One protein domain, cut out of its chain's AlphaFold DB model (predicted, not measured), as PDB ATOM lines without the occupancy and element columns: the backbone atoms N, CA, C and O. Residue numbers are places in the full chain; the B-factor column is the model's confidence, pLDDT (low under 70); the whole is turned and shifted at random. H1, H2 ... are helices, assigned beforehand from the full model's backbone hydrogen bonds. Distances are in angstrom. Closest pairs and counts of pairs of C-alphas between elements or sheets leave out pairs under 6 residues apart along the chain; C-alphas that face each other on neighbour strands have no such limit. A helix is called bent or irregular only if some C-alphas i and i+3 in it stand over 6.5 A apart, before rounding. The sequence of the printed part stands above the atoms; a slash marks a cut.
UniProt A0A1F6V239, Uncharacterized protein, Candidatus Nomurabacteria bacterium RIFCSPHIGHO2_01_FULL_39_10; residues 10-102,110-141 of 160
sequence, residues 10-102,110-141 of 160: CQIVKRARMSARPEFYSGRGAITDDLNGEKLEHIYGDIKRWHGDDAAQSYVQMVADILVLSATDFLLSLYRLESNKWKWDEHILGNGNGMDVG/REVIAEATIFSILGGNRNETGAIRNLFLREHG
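What this domain is: This is residues 10 to 102 and 110 to 141 of the 160 residues of an uncharacterized protein of Candidatus Nomurabacteria bacterium RIFCSPHIGHO2_01_FULL_39_10 (UniProt A0A1F6V239). Helices H2, H3 and H4 fold back on one another in turn; H6 packs on H2 and H3, H1 packs on H2, and residues 110 to 128 loop along the outside. The printed part has 125 residues, 62 of them, under half, in six named helices, H1 to H6: all helix, compact, radius of gyration of the C-alphas 13.6 A, spans 38 by 31 by 24 A.

Where its parts are: Find C-alpha 37 at (-11.509, 16.712, -33.132); H2 runs 20.2 A to residue 51. H3 is residues 53 to 65, 18.5 A; H4 71 to 83, 18.2 A; H1 10 to 15; H5 90 to 93. H6, 129 to 139, ends at (-4.981, 10.638, -37.503); it is irregular, C-alphas 132 and 135 being 7.3 A apart.

How they stand to each other: H2, with residues 44 to 48 alone, touches H3 in a hairpin, closest C-alphas Lys 48 and Ala 56, 5.0 A. H2 and H4 are apart. Every O i to N i+4 pair is within hydrogen-bond range in H1 to H4, 5 of 7 in H6; H5 is too short.

The domain as a whole: Residues 103 to 109 are cut out, a 9.8 A gap between C-alphas 102 and 110. The link H1 to H2 is long. Residues 92 to 102 and 110 to 126 have pLDDT under 70.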
ATOM      1  N   CYS A  10     -13.699  32.009 -42.721       93.88
ATOM      2  CA  CYS A  10     -14.964  32.313 -42.048       93.88
ATOM      3  C   CYS A  10     -16.091  31.380 -42.525       93.88
ATOM      4  O   CYS A  10     -16.859  30.859 -41.709       93.88
ATOM      5  N   GLN A  11     -16.175  31.125 -43.829       95.56
ATOM      6  CA  GLN A  11     -17.127  30.197 -44.435       95.56
ATOM      7  C   GLN A  11     -16.854  28.751 -44.010       95.56
ATOM      8  O   GLN A  11     -17.797  28.036 -43.664       95.56
ATOM      9  N   ILE A  12     -15.584  28.338 -43.979       96.56
ATOM     10  CA  ILE A  12     -15.171  26.997 -43.538       96.56
ATOM     11  C   ILE A  12     -15.573  26.758 -42.071       96.56
ATOM     12  O   ILE A  12     -16.235  25.768 -41.754       96.56
ATOM     13  N   VAL A  13     -15.279  27.705 -41.176       96.19
ATOM     14  CA  VAL A  13     -15.640  27.629 -39.746       96.19
ATOM     15  C   VAL A  13     -17.155  27.536 -39.545       96.19
ATOM     16  O   VAL A  13     -17.639  26.706 -38.771       96.19
ATOM     17  N   LYS A  14     -17.937  28.341 -40.275       95.25
ATOM     18  CA  LYS A  14     -19.408  28.292 -40.200       95.25
ATOM     19  C   LYS A  14     -19.964  26.941 -40.643       95.25
ATOM     20  O   LYS A  14     -20.912  26.445 -40.035       95.25
ATOM     21  N   ARG A  15     -19.373  26.319 -41.668       95.06
ATOM     22  CA  ARG A  15     -19.753  24.971 -42.124       95.06
ATOM     23  C   ARG A  15     -19.454  23.903 -41.070       95.06
ATOM     24  O   ARG A  15     -20.234  22.966 -40.942       95.06
ATOM     25  N   ALA A  16     -18.423  24.098 -40.247       95.25
ATOM     26  CA  ALA A  16     -18.143  23.288 -39.055       95.25
ATOM     27  C   ALA A  16     -19.039  23.619 -37.839       95.25
ATOM     28  O   ALA A  16     -18.762  23.185 -36.720       95.25
ATOM     29  N   ARG A  17     -20.127  24.382 -38.038       96.62
ATOM     30  CA  ARG A  17     -21.092  24.788 -36.998       96.62
ATOM     31  C   ARG A  17     -20.455  25.560 -35.839       96.62
ATOM     32  O   ARG A  17     -20.923  25.492 -34.703       96.62
ATOM     33  N   MET A  18     -19.396  26.309 -36.129       95.44
ATOM     34  CA  MET A  18     -18.763  27.229 -35.191       95.44
ATOM     35  C   MET A  18     -19.162  28.675 -35.500       95.44
ATOM     36  O   MET A  18     -19.439  29.042 -36.646       95.44
ATOM     37  N   SER A  19     -19.160  29.522 -34.472       95.12
ATOM     38  CA  SER A  19     -19.162  30.967 -34.668       95.12
ATOM     39  C   SER A  19     -17.830  31.377 -35.304       95.12
ATOM     40  O   SER A  19     -16.772  30.948 -34.863       95.12
ATOM     41  N   ALA A  20     -17.864  32.233 -36.324       93.25
ATOM     42  CA  ALA A  20     -16.656  32.800 -36.941       93.25
ATOM     43  C   ALA A  20     -16.153  34.070 -36.221       93.25
ATOM     44  O   ALA A  20     -15.396  34.865 -36.772       93.25
ATOM     45  N   ARG A  21     -16.642  34.318 -35.006       90.50
ATOM     46  CA  ARG A  21     -16.336  35.506 -34.210       90.50
ATOM     47  C   ARG A  21     -15.471  35.087 -33.021       90.50
ATOM     48  O   ARG A  21     -16.025  34.462 -32.116       90.50
ATOM     49  N   PRO A  22     -14.154  35.368 -33.001       88.69
ATOM     50  CA  PRO A  22     -13.287  35.008 -31.876       88.69
ATOM     51  C   PRO A  22     -13.816  35.513 -30.526       88.69
ATOM     52  O   PRO A  22     -13.782  34.793 -29.534       88.69
ATOM     53  N   GLU A  23     -14.405  36.708 -30.497       84.69
ATOM     54  CA  GLU A  23     -14.973  37.328 -29.300       84.69
ATOM     55  C   GLU A  23     -16.155  36.552 -28.697       84.69
ATOM     56  O   GLU A  23     -16.410  36.667 -27.501       84.69
ATOM     57  N   PHE A  24     -16.839  35.706 -29.479       89.88
ATOM     58  CA  PHE A  24     -17.875  34.800 -28.964       89.88
ATOM     59  C   PHE A  24     -17.300  33.772 -27.978       89.88
ATOM     60  O   PHE A  24     -18.013  33.292 -27.096       89.88
ATOM     61  N   TYR A  25     -16.015  33.437 -28.127       88.25
ATOM     62  CA  TYR A  25     -15.328  32.428 -27.328       88.25
ATOM     63  C   TYR A  25     -14.406  33.011 -26.248       88.25
ATOM     64  O   TYR A  25     -13.858  32.268 -25.431       88.25
ATOM     65  N   SER A  26     -14.235  34.336 -26.227       82.75
ATOM     66  CA  SER A  26     -13.312  35.015 -25.317       82.75
ATOM     67  C   SER A  26     -13.603  34.686 -23.849       82.75
ATOM     68  O   SER A  26     -14.754  34.652 -23.415       82.75
ATOM     69  N   GLY A  27     -12.546  34.398 -23.085       79.69
ATOM     70  CA  GLY A  27     -12.626  34.078 -21.655       79.69
ATOM     71  C   GLY A  27     -13.168  32.686 -21.297       79.69
ATOM     72  O   GLY A  27     -13.232  32.368 -20.113       79.69
ATOM     73  N   ARG A  28     -13.538  31.836 -22.271       81.88
ATOM     74  CA  ARG A  28     -14.074  30.481 -22.001       81.88
ATOM     75  C   ARG A  28     -12.991  29.423 -21.758       81.88
ATOM     76  O   ARG A  28     -13.267  28.410 -21.129       81.88
ATOM     77  N   GLY A  29     -11.760  29.657 -22.217       85.31
ATOM     78  CA  GLY A  29     -10.669  28.677 -22.153       85.31
ATOM     79  C   GLY A  29     -10.735  27.625 -23.270       85.31
ATOM     80  O   GLY A  29     -11.418  27.812 -24.277       85.31
ATOM     81  N   ALA A  30      -9.990  26.526 -23.117       87.12
ATOM     82  CA  ALA A  30      -9.991  25.421 -24.080       87.12
ATOM     83  C   ALA A  30     -11.007  24.358 -23.645       87.12
ATOM     84  O   ALA A  30     -10.724  23.572 -22.740       87.12
ATOM     85  N   ILE A  31     -12.184  24.366 -24.275       89.19
ATOM     86  CA  ILE A  31     -13.331  23.505 -23.951       89.19
ATOM     87  C   ILE A  31     -13.745  22.705 -25.193       89.19
ATOM     88  O   ILE A  31     -13.934  23.277 -26.269       89.19
ATOM     89  N   THR A  32     -13.953  21.397 -25.022       88.25
ATOM     90  CA  THR A  32     -14.277  20.451 -26.106       88.25
ATOM     91  C   THR A  32     -15.618  20.750 -26.799       88.25
ATOM     92  O   THR A  32     -15.791  20.487 -27.988       88.25
ATOM     93  N   ASP A  33     -16.581  21.351 -26.096       90.81
ATOM     94  CA  ASP A  33     -17.865  21.757 -26.690       90.81
ATOM     95  C   ASP A  33     -17.683  22.846 -27.766       90.81
ATOM     96  O   ASP A  33     -18.330  22.833 -28.825       90.81
ATOM     97  N   ASP A  34     -16.762  23.783 -27.527       91.62
ATOM     98  CA  ASP A  34     -16.513  24.914 -28.420       91.62
ATOM     99  C   ASP A  34     -15.674  24.487 -29.633       91.62
ATOM    100  O   ASP A  34     -16.009  24.843 -30.770       91.62
ATOM    101  N   LEU A  35     -14.654  23.655 -29.405       94.00
ATOM    102  CA  LEU A  35     -13.752  23.108 -30.417       94.00
ATOM    103  C   LEU A  35     -13.377  21.664 -30.057       94.00
ATOM    104  O   LEU A  35     -12.987  21.400 -28.931       94.00
ATOM    105  N   ASN A  36     -13.447  20.737 -31.012       94.50
ATOM    106  CA  ASN A  36     -13.101  19.325 -30.814       94.50
ATOM    107  C   ASN A  36     -12.528  18.705 -32.095       94.50
ATOM    108  O   ASN A  36     -12.539  19.337 -33.151       94.50
ATOM    109  N   GLY A  37     -12.073  17.452 -32.003       92.50
ATOM    110  CA  GLY A  37     -11.509  16.712 -33.132       92.50
ATOM    111  C   GLY A  37     -12.429  16.633 -34.354       92.50
ATOM    112  O   GLY A  37     -11.959  16.833 -35.465       92.50
ATOM    113  N   GLU A  38     -13.740  16.440 -34.172       94.75
ATOM    114  CA  GLU A  38     -14.698  16.382 -35.290       94.75
ATOM    115  C   GLU A  38     -14.750  17.710 -36.061       94.75
ATOM    116  O   GLU A  38     -14.695  17.731 -37.291       94.75
ATOM    117  N   LYS A  39     -14.794  18.838 -35.341       97.06
ATOM    118  CA  LYS A  39     -14.734  20.175 -35.947       97.06
ATOM    119  C   LYS A  39     -13.397  20.403 -36.652       97.06
ATOM    120  O   LYS A  39     -13.390  20.941 -37.758       97.06
ATOM    121  N   LEU A  40     -12.285  19.978 -36.045       97.31
ATOM    122  CA  LEU A  40     -10.953  20.100 -36.640       97.31
ATOM    123  C   LEU A  40     -10.832  19.302 -37.946       97.31
ATOM    124  O   LEU A  40     -10.317  19.844 -38.922       97.31
ATOM    125  N   GLU A  41     -11.354  18.073 -37.983       97.12
ATOM    126  CA  GLU A  41     -11.393  17.223 -39.182       97.12
ATOM    127  C   GLU A  41     -12.284  17.810 -40.277       97.12
ATOM    128  O   GLU A  41     -11.905  17.854 -41.448       97.12
ATOM    129  N   HIS A  42     -13.462  18.322 -39.914       97.06
ATOM    130  CA  HIS A  42     -14.355  18.945 -40.885       97.06
ATOM    131  C   HIS A  42     -13.707  20.177 -41.542       97.06
ATOM    132  O   HIS A  42     -13.768  20.345 -42.762       97.06
ATOM    133  N   ILE A  43     -13.026  21.006 -40.743       97.94
ATOM    134  CA  ILE A  43     -12.268  22.166 -41.227       97.94
ATOM    135  C   ILE A  43     -11.091  21.719 -42.104       97.94
ATOM    136  O   ILE A  43     -10.914  22.272 -43.188       97.94
ATOM    137  N   TYR A  44     -10.335  20.694 -41.698       98.06
ATOM    138  CA  TYR A  44      -9.265  20.110 -42.515       98.06
ATOM    139  C   TYR A  44      -9.777  19.650 -43.887       98.06
ATOM    140  O   TYR A  44      -9.181  19.989 -44.910       98.06
ATOM    141  N   GLY A  45     -10.900  18.926 -43.929       97.12
ATOM    142  CA  GLY A  45     -11.495  18.432 -45.170       97.12
ATOM    143  C   GLY A  45     -11.904  19.555 -46.125       97.12
ATOM    144  O   GLY A  45     -11.619  19.483 -47.323       97.12
ATOM    145  N   ASP A  46     -12.518  20.619 -45.601       97.25
ATOM    146  CA  ASP A  46     -12.858  21.800 -46.396       97.25
ATOM    147  C   ASP A  46     -11.581  22.544 -46.861       97.25
ATOM    148  O   ASP A  46     -11.475  22.879 -48.043       97.25
ATOM    149  N   ILE A  47     -10.564  22.735 -46.010       97.62
ATOM    150  CA  ILE A  47      -9.288  23.357 -46.421       97.62
ATOM    151  C   ILE A  47      -8.626  22.545 -47.538       97.62
ATOM    152  O   ILE A  47      -8.281  23.100 -48.580       97.62
ATOM    153  N   LYS A  48      -8.506  21.228 -47.366       97.00
ATOM    154  CA  LYS A  48      -7.928  20.325 -48.366       97.00
ATOM    155  C   LYS A  48      -8.673  20.406 -49.697       97.00
ATOM    156  O   LYS A  48      -8.047  20.514 -50.749       97.00
ATOM    157  N   ARG A  49     -10.009  20.406 -49.658       96.12
ATOM    158  CA  ARG A  49     -10.859  20.479 -50.854       96.12
ATOM    159  C   ARG A  49     -10.697  21.791 -51.625       96.12
ATOM    160  O   ARG A  49     -10.685  21.761 -52.853       96.12
ATOM    161  N   TRP A  50     -10.628  22.928 -50.933       95.81
ATOM    162  CA  TRP A  50     -10.690  24.254 -51.567       95.81
ATOM    163  C   TRP A  50      -9.324  24.927 -51.754       95.81
ATOM    164  O   TRP A  50      -9.155  25.746 -52.663       95.81
ATOM    165  N   HIS A  51      -8.338  24.575 -50.928       95.00
ATOM    166  CA  HIS A  51      -7.009  25.197 -50.905       95.00
ATOM    167  C   HIS A  51      -5.861  24.228 -51.192       95.00
ATOM    168  O   HIS A  51      -4.781  24.699 -51.543       95.00
ATOM    169  N   GLY A  52      -6.107  22.915 -51.160       95.50
ATOM    170  CA  GLY A  52      -5.144  21.873 -51.524       95.50
ATOM    171  C   GLY A  52      -4.434  21.231 -50.331       95.50
ATOM    172  O   GLY A  52      -4.592  21.648 -49.183       95.50
ATOM    173  N   ASP A  53      -3.644  20.195 -50.616       96.44
ATOM    174  CA  ASP A  53      -2.969  19.388 -49.594       96.44
ATOM    175  C   ASP A  53      -1.946  20.190 -48.775       96.44
ATOM    176  O   ASP A  53      -1.919  20.056 -47.554       96.44
ATOM    177  N   ASP A  54      -1.167  21.076 -49.404       95.56
ATOM    178  CA  ASP A  54      -0.158  21.897 -48.709       95.56
ATOM    179  C   ASP A  54      -0.789  22.830 -47.659       95.56
ATOM    180  O   ASP A  54      -0.270  22.999 -46.551       95.56
ATOM    181  N   ALA A  55      -1.947  23.410 -47.993       96.38
ATOM    182  CA  ALA A  55      -2.731  24.240 -47.082       96.38
ATOM    183  C   ALA A  55      -3.273  23.413 -45.909       96.38
ATOM    184  O   ALA A  55      -3.237  23.853 -44.758       96.38
ATOM    185  N   ALA A  56      -3.741  22.197 -46.195       96.75
ATOM    186  CA  ALA A  56      -4.249  21.281 -45.185       96.75
ATOM    187  C   ALA A  56      -3.138  20.823 -44.227       96.75
ATOM    188  O   ALA A  56      -3.355  20.796 -43.020       96.75
ATOM    189  N   GLN A  57      -1.932  20.543 -44.729       95.56
ATOM    190  CA  GLN A  57      -0.775  20.213 -43.887       95.56
ATOM    191  C   GLN A  57      -0.336  21.393 -43.016       95.56
ATOM    192  O   GLN A  57      -0.102  21.227 -41.820       95.56
ATOM    193  N   SER A  58      -0.310  22.606 -43.576       95.31
ATOM    194  CA  SER A  58      -0.021  23.822 -42.802       95.31
ATOM    195  C   SER A  58      -1.047  24.047 -41.683       95.31
ATOM    196  O   SER A  58      -0.693  24.463 -40.583       95.31
ATOM    197  N   TYR A  59      -2.315  23.716 -41.931       96.88
ATOM    198  CA  TYR A  59      -3.356  23.732 -40.907       96.88
ATOM    199  C   TYR A  59      -3.124  22.690 -39.801       96.88
ATOM    200  O   TYR A  59      -3.280  23.015 -38.624       96.88
ATOM    201  N   VAL A  60      -2.716  21.462 -40.142       96.06
ATOM    202  CA  VAL A  60      -2.374  20.439 -39.136       96.06
ATOM    203  C   VAL A  60      -1.229  20.933 -38.243       96.06
ATOM    204  O   VAL A  60      -1.325  20.835 -37.019       96.06
ATOM    205  N   GLN A  61      -0.190  21.529 -38.839       92.88
ATOM    206  CA  GLN A  61       0.940  22.091 -38.099       92.88
ATOM    207  C   GLN A  61       0.507  23.237 -37.170       92.88
ATOM    208  O   GLN A  61       0.852  23.235 -35.991       92.88
ATOM    209  N   MET A  62      -0.344  24.151 -37.647       93.81
ATOM    210  CA  MET A  62      -0.940  25.200 -36.811       93.81
ATOM    211  C   MET A  62      -1.638  24.621 -35.568       93.81
ATOM    212  O   MET A  62      -1.420  25.093 -34.455       93.81
ATOM    213  N   VAL A  63      -2.468  23.586 -35.734       94.00
ATOM    214  CA  VAL A  63      -3.173  22.937 -34.611       94.00
ATOM    215  C   VAL A  63      -2.195  22.277 -33.624       94.00
ATOM    216  O   VAL A  63      -2.460  22.242 -32.415       94.00
ATOM    217  N   ALA A  64      -1.065  21.761 -34.113       90.06
ATOM    218  CA  ALA A  64      -0.013  21.183 -33.280       90.06
ATOM    219  C   ALA A  64       0.743  22.241 -32.456       90.06
ATOM    220  O   ALA A  64       1.030  22.001 -31.278       90.06
ATOM    221  N   ASP A  65       0.999  23.415 -33.035       87.25
ATOM    222  CA  ASP A  65       1.857  24.442 -32.431       87.25
ATOM    223  C   ASP A  65       1.120  25.376 -31.460       87.25
ATOM    224  O   ASP A  65       1.737  25.958 -30.566       87.25
ATOM    225  N   ILE A  66      -0.209  25.495 -31.564       85.12
ATOM    226  CA  ILE A  66      -1.006  26.273 -30.604       85.12
ATOM    227  C   ILE A  66      -0.890  25.648 -29.202       85.12
ATOM    228  O   ILE A  66      -1.331  24.521 -28.958       85.12
ATOM    229  N   LEU A  67      -0.326  26.404 -28.255       83.12
ATOM    230  CA  LEU A  67      -0.060  25.942 -26.887       83.12
ATOM    231  C   LEU A  67      -1.341  25.631 -26.098       83.12
ATOM    232  O   LEU A  67      -1.417  24.615 -25.404       83.12
ATOM    233  N   VAL A  68      -2.337  26.515 -26.196       85.19
ATOM    234  CA  VAL A  68      -3.662  26.360 -25.587       85.19
ATOM    235  C   VAL A  68      -4.689  26.472 -26.700       85.19
ATOM    236  O   VAL A  68      -4.899  27.543 -27.257       85.19
ATOM    237  N   LEU A  69      -5.321  25.355 -27.051       87.69
ATOM    238  CA  LEU A  69      -6.220  25.274 -28.198       87.69
ATOM    239  C   LEU A  69      -7.640  25.695 -27.803       87.69
ATOM    240  O   LEU A  69      -8.585  24.908 -27.846       87.69
ATOM    241  N   SER A  70      -7.772  26.949 -27.366       90.38
ATOM    242  CA  SER A  70      -9.075  27.587 -27.196       90.38
ATOM    243  C   SER A  70      -9.696  27.886 -28.561       90.38
ATOM    244  O   SER A  70      -8.988  28.075 -29.552       90.38
ATOM    245  N   ALA A  71     -11.027  27.962 -28.632       92.75
ATOM    246  CA  ALA A  71     -11.695  28.340 -29.877       92.75
ATOM    247  C   ALA A  71     -11.295  29.758 -30.337       92.75
ATOM    248  O   ALA A  71     -11.186  29.999 -31.536       92.75
ATOM    249  N   THR A  72     -11.003  30.673 -29.406       91.44
ATOM    250  CA  THR A  72     -10.489  32.016 -29.717       91.44
ATOM    251  C   THR A  72      -9.119  31.950 -30.393       91.44
ATOM    252  O   THR A  72      -8.968  32.459 -31.504       91.44
ATOM    253  N   ASP A  73      -8.143  31.284 -29.765       88.31
ATOM    254  CA  ASP A  73      -6.769  31.183 -30.283       88.31
ATOM    255  C   ASP A  73      -6.727  30.426 -31.614       88.31
ATOM    256  O   ASP A  73      -6.006  30.808 -32.540       88.31
ATOM    257  N   PHE A  74      -7.559  29.388 -31.738       94.06
ATOM    258  CA  PHE A  74      -7.750  28.644 -32.976       94.06
ATOM    259  C   PHE A  74      -8.237  29.543 -34.118       94.06
ATOM    260  O   PHE A  74      -7.631  29.548 -35.188       94.06
ATOM    261  N   LEU A  75      -9.304  30.324 -33.906       94.50
ATOM    262  CA  LEU A  75      -9.866  31.179 -34.955       94.50
ATOM    263  C   LEU A  75      -8.894  32.279 -35.383       94.50
ATOM    264  O   LEU A  75      -8.751  32.538 -36.576       94.50
ATOM    265  N   LEU A  76      -8.205  32.908 -34.429       89.94
ATOM    266  CA  LEU A  76      -7.206  33.932 -34.736       89.94
ATOM    267  C   LEU A  76      -6.042  33.347 -35.543       89.94
ATOM    268  O   LEU A  76      -5.650  33.928 -36.557       89.94
ATOM    269  N   SER A  77      -5.545  32.173 -35.149       91.50
ATOM    270  CA  SER A  77      -4.482  31.470 -35.875       91.50
ATOM    271  C   SER A  77      -4.929  31.057 -37.278       91.50
ATOM    272  O   SER A  77      -4.192  31.266 -38.238       91.50
ATOM    273  N   LEU A  78      -6.161  30.561 -37.429       94.94
ATOM    274  CA  LEU A  78      -6.720  30.166 -38.721       94.94
ATOM    275  C   LEU A  78      -6.863  31.360 -39.680       94.94
ATOM    276  O   LEU A  78      -6.532  31.246 -40.859       94.94
ATOM    277  N   TYR A  79      -7.304  32.521 -39.187       93.44
ATOM    278  CA  TYR A  79      -7.375  33.737 -40.007       93.44
ATOM    279  C   TYR A  79      -5.995  34.254 -40.402       93.44
ATOM    280  O   TYR A  79      -5.809  34.719 -41.528       93.44
ATOM    281  N   ARG A  80      -5.002  34.134 -39.514       89.94
ATOM    282  CA  ARG A  80      -3.610  34.443 -39.858       89.94
ATOM    283  C   ARG A  80      -3.085  33.491 -40.927       89.94
ATOM    284  O   ARG A  80      -2.530  33.967 -41.915       89.94
ATOM    285  N   LEU A  81      -3.335  32.190 -40.783       92.31
ATOM    286  CA  LEU A  81      -2.975  31.169 -41.766       92.31
ATOM    287  C   LEU A  81      -3.563  31.497 -43.146       92.31
ATOM    288  O   LEU A  81      -2.829  31.531 -44.131       92.31
ATOM    289  N   GLU A  82      -4.856  31.823 -43.221       93.75
ATOM    290  CA  GLU A  82      -5.498  32.267 -44.462       93.75
ATOM    291  C   GLU A  82      -4.847  33.539 -45.033       93.75
ATOM    292  O   GLU A  82      -4.500  33.588 -46.220       93.75
ATOM    293  N   SER A  83      -4.648  34.567 -44.200       90.25
ATOM    294  CA  SER A  83      -4.023  35.827 -44.625       90.25
ATOM    295  C   SER A  83      -2.604  35.610 -45.168       90.25
ATOM    296  O   SER A  83      -2.218  36.238 -46.156       90.25
ATOM    297  N   ASN A  84      -1.893  34.620 -44.616       91.38
ATOM    298  CA  ASN A  84      -0.574  34.164 -45.044       91.38
ATOM    299  C   ASN A  84      -0.632  33.099 -46.154       91.38
ATOM    300  O   ASN A  84       0.266  32.270 -46.301       91.38
ATOM    301  N   LYS A  85      -1.704  33.100 -46.955       94.06
ATOM    302  CA  LYS A  85      -1.878  32.213 -48.119       94.06
ATOM    303  C   LYS A  85      -1.754  30.729 -47.770       94.06
ATOM    304  O   LYS A  85      -1.220  29.957 -48.562       94.06
ATOM    305  N   TRP A  86      -2.275  30.352 -46.606       94.88
ATOM    306  CA  TRP A  86      -2.264  28.991 -46.074       94.88
ATOM    307  C   TRP A  86      -0.870  28.416 -45.840       94.88
ATOM    308  O   TRP A  86      -0.672  27.210 -45.940       94.88
ATOM    309  N   LYS A  87       0.091  29.283 -45.516       93.38
ATOM    310  CA  LYS A  87       1.429  28.888 -45.079       93.38
ATOM    311  C   LYS A  87       1.556  29.141 -43.589       93.38
ATOM    312  O   LYS A  87       1.351  30.264 -43.127       93.38
ATOM    313  N   TRP A  88       1.866  28.090 -42.846       89.94
ATOM    314  CA  TRP A  88       2.105  28.216 -41.420       89.94
ATOM    315  C   TRP A  88       3.540  28.666 -41.154       89.94
ATOM    316  O   TRP A  88       4.473  28.173 -41.783       89.94
ATOM    317  N   ASP A  89       3.691  29.616 -40.239       83.38
ATOM    318  CA  ASP A  89       4.976  30.096 -39.743       83.38
ATOM    319  C   ASP A  89       4.832  30.279 -38.229       83.38
ATOM    320  O   ASP A  89       4.022  31.080 -37.761       83.38
ATOM    321  N   GLU A  90       5.586  29.493 -37.465       71.56
ATOM    322  CA  GLU A  90       5.547  29.482 -36.001       71.56
ATOM    323  C   GLU A  90       5.927  30.839 -35.392       71.56
ATOM    324  O   GLU A  90       5.445  31.195 -34.315       71.56
ATOM    325  N   HIS A  91       6.711  31.657 -36.104       70.25
ATOM    326  CA  HIS A  91       7.078  32.998 -35.655       70.25
ATOM    327  C   HIS A  91       5.881  33.963 -35.655       70.25
ATOM    328  O   HIS A  91       5.916  34.991 -34.975       70.25
ATOM    329  N   ILE A  92       4.786  33.612 -36.341       61.50
ATOM    330  CA  ILE A  92       3.529  34.372 -36.340       61.50
ATOM    331  C   ILE A  92       2.794  34.255 -34.995       61.50
ATOM    332  O   ILE A  92       1.986  35.128 -34.663       61.50
ATOM    333  N   LEU A  93       3.060  33.217 -34.193       56.88
ATOM    334  CA  LEU A  93       2.427  33.054 -32.880       56.88
ATOM    335  C   LEU A  93       2.859  34.127 -31.867       56.88
ATOM    336  O   LEU A  93       2.180  34.312 -30.858       56.88
ATOM    337  N   GLY A  94       3.940  34.871 -32.134       53.03
ATOM    338  CA  GLY A  94       4.573  35.719 -31.128       53.03
ATOM    339  C   GLY A  94       5.148  34.874 -29.986       53.03
ATOM    340  O   GLY A  94       4.902  33.674 -29.885       53.03
ATOM    341  N   ASN A  95       5.958  35.474 -29.118       43.62
ATOM    342  CA  ASN A  95       6.608  34.761 -28.014       43.62
ATOM    343  C   ASN A  95       5.582  34.281 -26.965       43.62
ATOM    344  O   ASN A  95       5.416  34.932 -25.939       43.62
ATOM    345  N   GLY A  96       4.877  33.175 -27.225       43.59
ATOM    346  CA  GLY A  96       4.107  32.375 -26.260       43.59
ATOM    347  C   GLY A  96       2.965  33.072 -25.509       43.59
ATOM    348  O   GLY A  96       2.357  32.454 -24.638       43.59
ATOM    349  N   ASN A  97       2.665  34.330 -25.825       42.09
ATOM    350  CA  ASN A  97       1.747  35.182 -25.078       42.09
ATOM    351  C   ASN A  97       0.564  35.536 -25.985       42.09
ATOM    352  O   ASN A  97       0.766  36.142 -27.031       42.09
ATOM    353  N   GLY A  98      -0.633  35.093 -25.584       44.53
ATOM    354  CA  GLY A  98      -1.869  35.023 -26.376       44.53
ATOM    355  C   GLY A  98      -2.201  36.213 -27.286       44.53
ATOM    356  O   GLY A  98      -1.787  37.351 -27.070       44.53
ATOM    357  N   MET A  99      -2.979  35.917 -28.328       46.28
ATOM    358  CA  MET A  99      -3.360  36.876 -29.363       46.28
ATOM    359  C   MET A  99      -4.477  37.809 -28.878       46.28
ATOM    360  O   MET A  99      -5.530  37.352 -28.439       46.28
ATOM    361  N   ASP A 100      -4.251  39.116 -28.997       49.41
ATOM    362  CA  ASP A 100      -5.240  40.146 -28.675       49.41
ATOM    363  C   ASP A 100      -6.376  40.215 -29.711       49.41
ATOM    364  O   ASP A 100      -6.152  40.062 -30.915       49.41
ATOM    365  N   VAL A 101      -7.594  40.480 -29.233       49.53
ATOM    366  CA  VAL A 101      -8.788  40.751 -30.040       49.53
ATOM    367  C   VAL A 101      -9.227  42.178 -29.720       49.53
ATOM    368  O   VAL A 101     -10.114  42.394 -28.894       49.53
ATOM    369  N   GLY A 102      -8.577  43.159 -30.349       42.28
ATOM    370  CA  GLY A 102      -8.961  44.564 -30.224       42.28
ATOM    371  C   GLY A 102     -10.434  44.808 -30.616       42.28
ATOM    372  O   GLY A 102     -11.021  44.013 -31.361       42.28
ATOM    373  N   ARG A 110     -10.093  44.524 -41.069       46.81
ATOM    374  CA  ARG A 110      -9.200  44.137 -39.967       46.81
ATOM    375  C   ARG A 110      -7.774  44.586 -40.294       46.81
ATOM    376  O   ARG A 110      -7.050  43.877 -40.989       46.81
ATOM    377  N   GLU A 111      -7.375  45.745 -39.792       36.81
ATOM    378  CA  GLU A 111      -5.966  46.090 -39.632       36.81
ATOM    379  C   GLU A 111      -5.442  45.293 -38.428       36.81
ATOM    380  O   GLU A 111      -5.767  45.572 -37.277       36.81
ATOM    381  N   VAL A 112      -4.711  44.207 -38.697       39.41
ATOM    382  CA  VAL A 112      -4.102  43.359 -37.663       39.41
ATOM    383  C   VAL A 112      -2.888  44.101 -37.104       39.41
ATOM    384  O   VAL A 112      -1.755  43.848 -37.502       39.41
ATOM    385  N   ILE A 113      -3.125  45.047 -36.199       36.88
ATOM    386  CA  ILE A 113      -2.074  45.571 -35.327       36.88
ATOM    387  C   ILE A 113      -1.919  44.556 -34.197       36.88
ATOM    388  O   ILE A 113      -2.775  44.410 -33.329       36.88
ATOM    389  N   ALA A 114      -0.850  43.773 -34.286       37.75
ATOM    390  CA  ALA A 114      -0.488  42.753 -33.319       37.75
ATOM    391  C   ALA A 114       0.144  43.397 -32.077       37.75
ATOM    392  O   ALA A 114       1.353  43.314 -31.906       37.75
ATOM    393  N   GLU A 115      -0.644  44.027 -31.206       39.75
ATOM    394  CA  GLU A 115      -0.144  44.473 -29.902       39.75
ATOM    395  C   GLU A 115      -1.158  44.238 -28.772       39.75
ATOM    396  O   GLU A 115      -2.179  44.901 -28.691       39.75
ATOM    397  N   ALA A 116      -0.758  43.328 -27.873       47.50
ATOM    398  CA  ALA A 116      -1.065  43.263 -26.441       47.50
ATOM    399  C   ALA A 116      -2.497  42.947 -25.963       47.50
ATOM    400  O   ALA A 116      -3.300  43.852 -25.828       47.50
ATOM    401  N   THR A 117      -2.718  41.726 -25.437       43.41
ATOM    402  CA  THR A 117      -3.661  41.523 -24.315       43.41
ATOM    403  C   THR A 117      -3.240  40.381 -23.386       43.41
ATOM    404  O   THR A 117      -3.337  39.191 -23.679       43.41
ATOM    405  N   ILE A 118      -2.818  40.784 -22.189       41.09
ATOM    406  CA  ILE A 118      -2.665  39.956 -20.994       41.09
ATOM    407  C   ILE A 118      -4.052  39.845 -20.340       41.09
ATOM    408  O   ILE A 118      -4.394  40.690 -19.520       41.09
ATOM    409  N   PHE A 119      -4.860  38.833 -20.678       38.62
ATOM    410  CA  PHE A 119      -6.089  38.539 -19.904       38.62
ATOM    411  C   PHE A 119      -6.442  37.053 -19.704       38.62
ATOM    412  O   PHE A 119      -7.407  36.761 -19.002       38.62
ATOM    413  N   SER A 120      -5.653  36.093 -20.201       41.91
ATOM    414  CA  SER A 120      -5.993  34.659 -20.060       41.91
ATOM    415  C   SER A 120      -5.357  33.941 -18.860       41.91
ATOM    416  O   SER A 120      -5.661  32.776 -18.626       41.91
ATOM    417  N   ILE A 121      -4.504  34.600 -18.064       41.12
ATOM    418  CA  ILE A 121      -3.819  33.948 -16.924       41.12
ATOM    419  C   ILE A 121      -4.655  33.992 -15.621       41.12
ATOM    420  O   ILE A 121      -4.328  33.303 -14.660       41.12
ATOM    421  N   LEU A 122      -5.771  34.737 -15.568       40.19
ATOM    422  CA  LEU A 122      -6.521  34.963 -14.315       40.19
ATOM    423  C   LEU A 122      -7.989  34.476 -14.304       40.19
ATOM    424  O   LEU A 122      -8.658  34.622 -13.283       40.19
ATOM    425  N   GLY A 123      -8.499  33.860 -15.378       40.84
ATOM    426  CA  GLY A 123      -9.855  33.281 -15.431       40.84
ATOM    427  C   GLY A 123      -9.837  31.749 -15.339       40.84
ATOM    428  O   GLY A 123      -9.170  31.092 -16.126       40.84
ATOM    429  N   GLY A 124     -10.538  31.163 -14.368       47.12
ATOM    430  CA  GLY A 124     -10.405  29.755 -13.972       47.12
ATOM    431  C   GLY A 124     -10.571  28.667 -15.058       47.12
ATOM    432  O   GLY A 124     -11.645  28.473 -15.612       47.12
ATOM    433  N   ASN A 125      -9.518  27.849 -15.192       56.94
ATOM    434  CA  ASN A 125      -9.484  26.396 -14.927       56.94
ATOM    435  C   ASN A 125     -10.243  25.382 -15.811       56.94
ATOM    436  O   ASN A 125     -10.599  24.312 -15.311       56.94
ATOM    437  N   ARG A 126     -10.392  25.595 -17.126       66.00
ATOM    438  CA  ARG A 126     -10.576  24.457 -18.060       66.00
ATOM    439  C   ARG A 126      -9.638  24.543 -19.258       66.00
ATOM    440  O   ARG A 126      -9.725  25.450 -20.080       66.00
ATOM    441  N   ASN A 127      -8.712  23.588 -19.313       81.75
ATOM    442  CA  ASN A 127      -7.775  23.414 -20.413       81.75
ATOM    443  C   ASN A 127      -7.852  21.970 -20.921       81.75
ATOM    444  O   ASN A 127      -7.154  21.083 -20.433       81.75
ATOM    445  N   GLU A 128      -8.712  21.746 -21.908       87.06
ATOM    446  CA  GLU A 128      -8.929  20.452 -22.555       87.06
ATOM    447  C   GLU A 128      -8.121  20.318 -23.856       87.06
ATOM    448  O   GLU A 128      -8.366  19.411 -24.644       87.06
ATOM    449  N   THR A 129      -7.115  21.178 -24.074       86.69
ATOM    450  CA  THR A 129      -6.293  21.229 -25.301       86.69
ATOM    451  C   THR A 129      -5.837  19.852 -25.775       86.69
ATOM    452  O   THR A 129      -5.944  19.537 -26.959       86.69
ATOM    453  N   GLY A 130      -5.361  19.006 -24.854       84.56
ATOM    454  CA  GLY A 130      -4.968  17.635 -25.176       84.56
ATOM    455  C   GLY A 130      -6.123  16.825 -25.768       84.56
ATOM    456  O   GLY A 130      -5.975  16.244 -26.836       84.56
ATOM    457  N   ALA A 131      -7.292  16.825 -25.126       86.19
ATOM    458  CA  ALA A 131      -8.465  16.102 -25.617       86.19
ATOM    459  C   ALA A 131      -8.938  16.622 -26.983       86.19
ATOM    460  O   ALA A 131      -9.262  15.821 -27.857       86.19
ATOM    461  N   ILE A 132      -8.898  17.943 -27.186       88.38
ATOM    462  CA  ILE A 132      -9.331  18.598 -28.427       88.38
ATOM    463  C   ILE A 132      -8.494  18.133 -29.626       88.38
ATOM    464  O   ILE A 132      -9.063  17.754 -30.649       88.38
ATOM    465  N   ARG A 133      -7.157  18.134 -29.512       89.19
ATOM    466  CA  ARG A 133      -6.265  17.870 -30.660       89.19
ATOM    467  C   ARG A 133      -5.743  16.444 -30.775       89.19
ATOM    468  O   ARG A 133      -5.302  16.071 -31.854       89.19
ATOM    469  N   ASN A 134      -5.752  15.644 -29.706       87.00
ATOM    470  CA  ASN A 134      -5.066  14.342 -29.708       87.00
ATOM    471  C   ASN A 134      -5.598  13.379 -30.774       87.00
ATOM    472  O   ASN A 134      -4.800  12.687 -31.402       87.00
ATOM    473  N   LEU A 135      -6.921  13.308 -30.961       85.12
ATOM    474  CA  LEU A 135      -7.505  12.427 -31.975       85.12
ATOM    475  C   LEU A 135      -7.098  12.881 -33.381       85.12
ATOM    476  O   LEU A 135      -6.525  12.092 -34.125       85.12
ATOM    477  N   PHE A 136      -7.301  14.170 -33.660       92.19
ATOM    478  CA  PHE A 136      -6.945  14.830 -34.913       92.19
ATOM    479  C   PHE A 136      -5.459  14.633 -35.265       92.19
ATOM    480  O   PHE A 136      -5.120  14.041 -36.282       92.19
ATOM    481  N   LEU A 137      -4.531  15.029 -34.387       91.44
ATOM    482  CA  LEU A 137      -3.092  14.936 -34.680       91.44
ATOM    483  C   LEU A 137      -2.614  13.494 -34.879       91.44
ATOM    484  O   LEU A 137      -1.757  13.244 -35.726       91.44
ATOM    485  N   ARG A 138      -3.188  12.534 -34.141       86.50
ATOM    486  CA  ARG A 138      -2.878  11.111 -34.316       86.50
ATOM    487  C   ARG A 138      -3.301  10.608 -35.695       86.50
ATOM    488  O   ARG A 138      -2.561   9.832 -36.293       86.50
ATOM    489  N   GLU A 139      -4.469  11.020 -36.180       89.12
ATOM    490  CA  GLU A 139      -4.981  10.638 -37.503       89.12
ATOM    491  C   GLU A 139      -4.151  11.244 -38.643       89.12
ATOM    492  O   GLU A 139      -3.954  10.589 -39.666       89.12
ATOM    493  N   HIS A 140      -3.551  12.418 -38.422       88.81
ATOM    494  CA  HIS A 140      -2.648  13.078 -39.377       88.81
ATOM    495  C   HIS A 140      -1.156  12.769 -39.161       88.81
ATOM    496  O   HIS A 140      -0.296  13.406 -39.762       88.81
ATOM    497  N   GLY A 141      -0.823  11.773 -38.331       81.50
ATOM    498  CA  GLY A 141       0.546  11.264 -38.183       81.50
ATOM    499  C   GLY A 141       1.505  12.152 -37.377       81.50
ATOM    500  O   GLY A 141       2.704  11.873 -37.357       81.50
TER     501      GLY A 141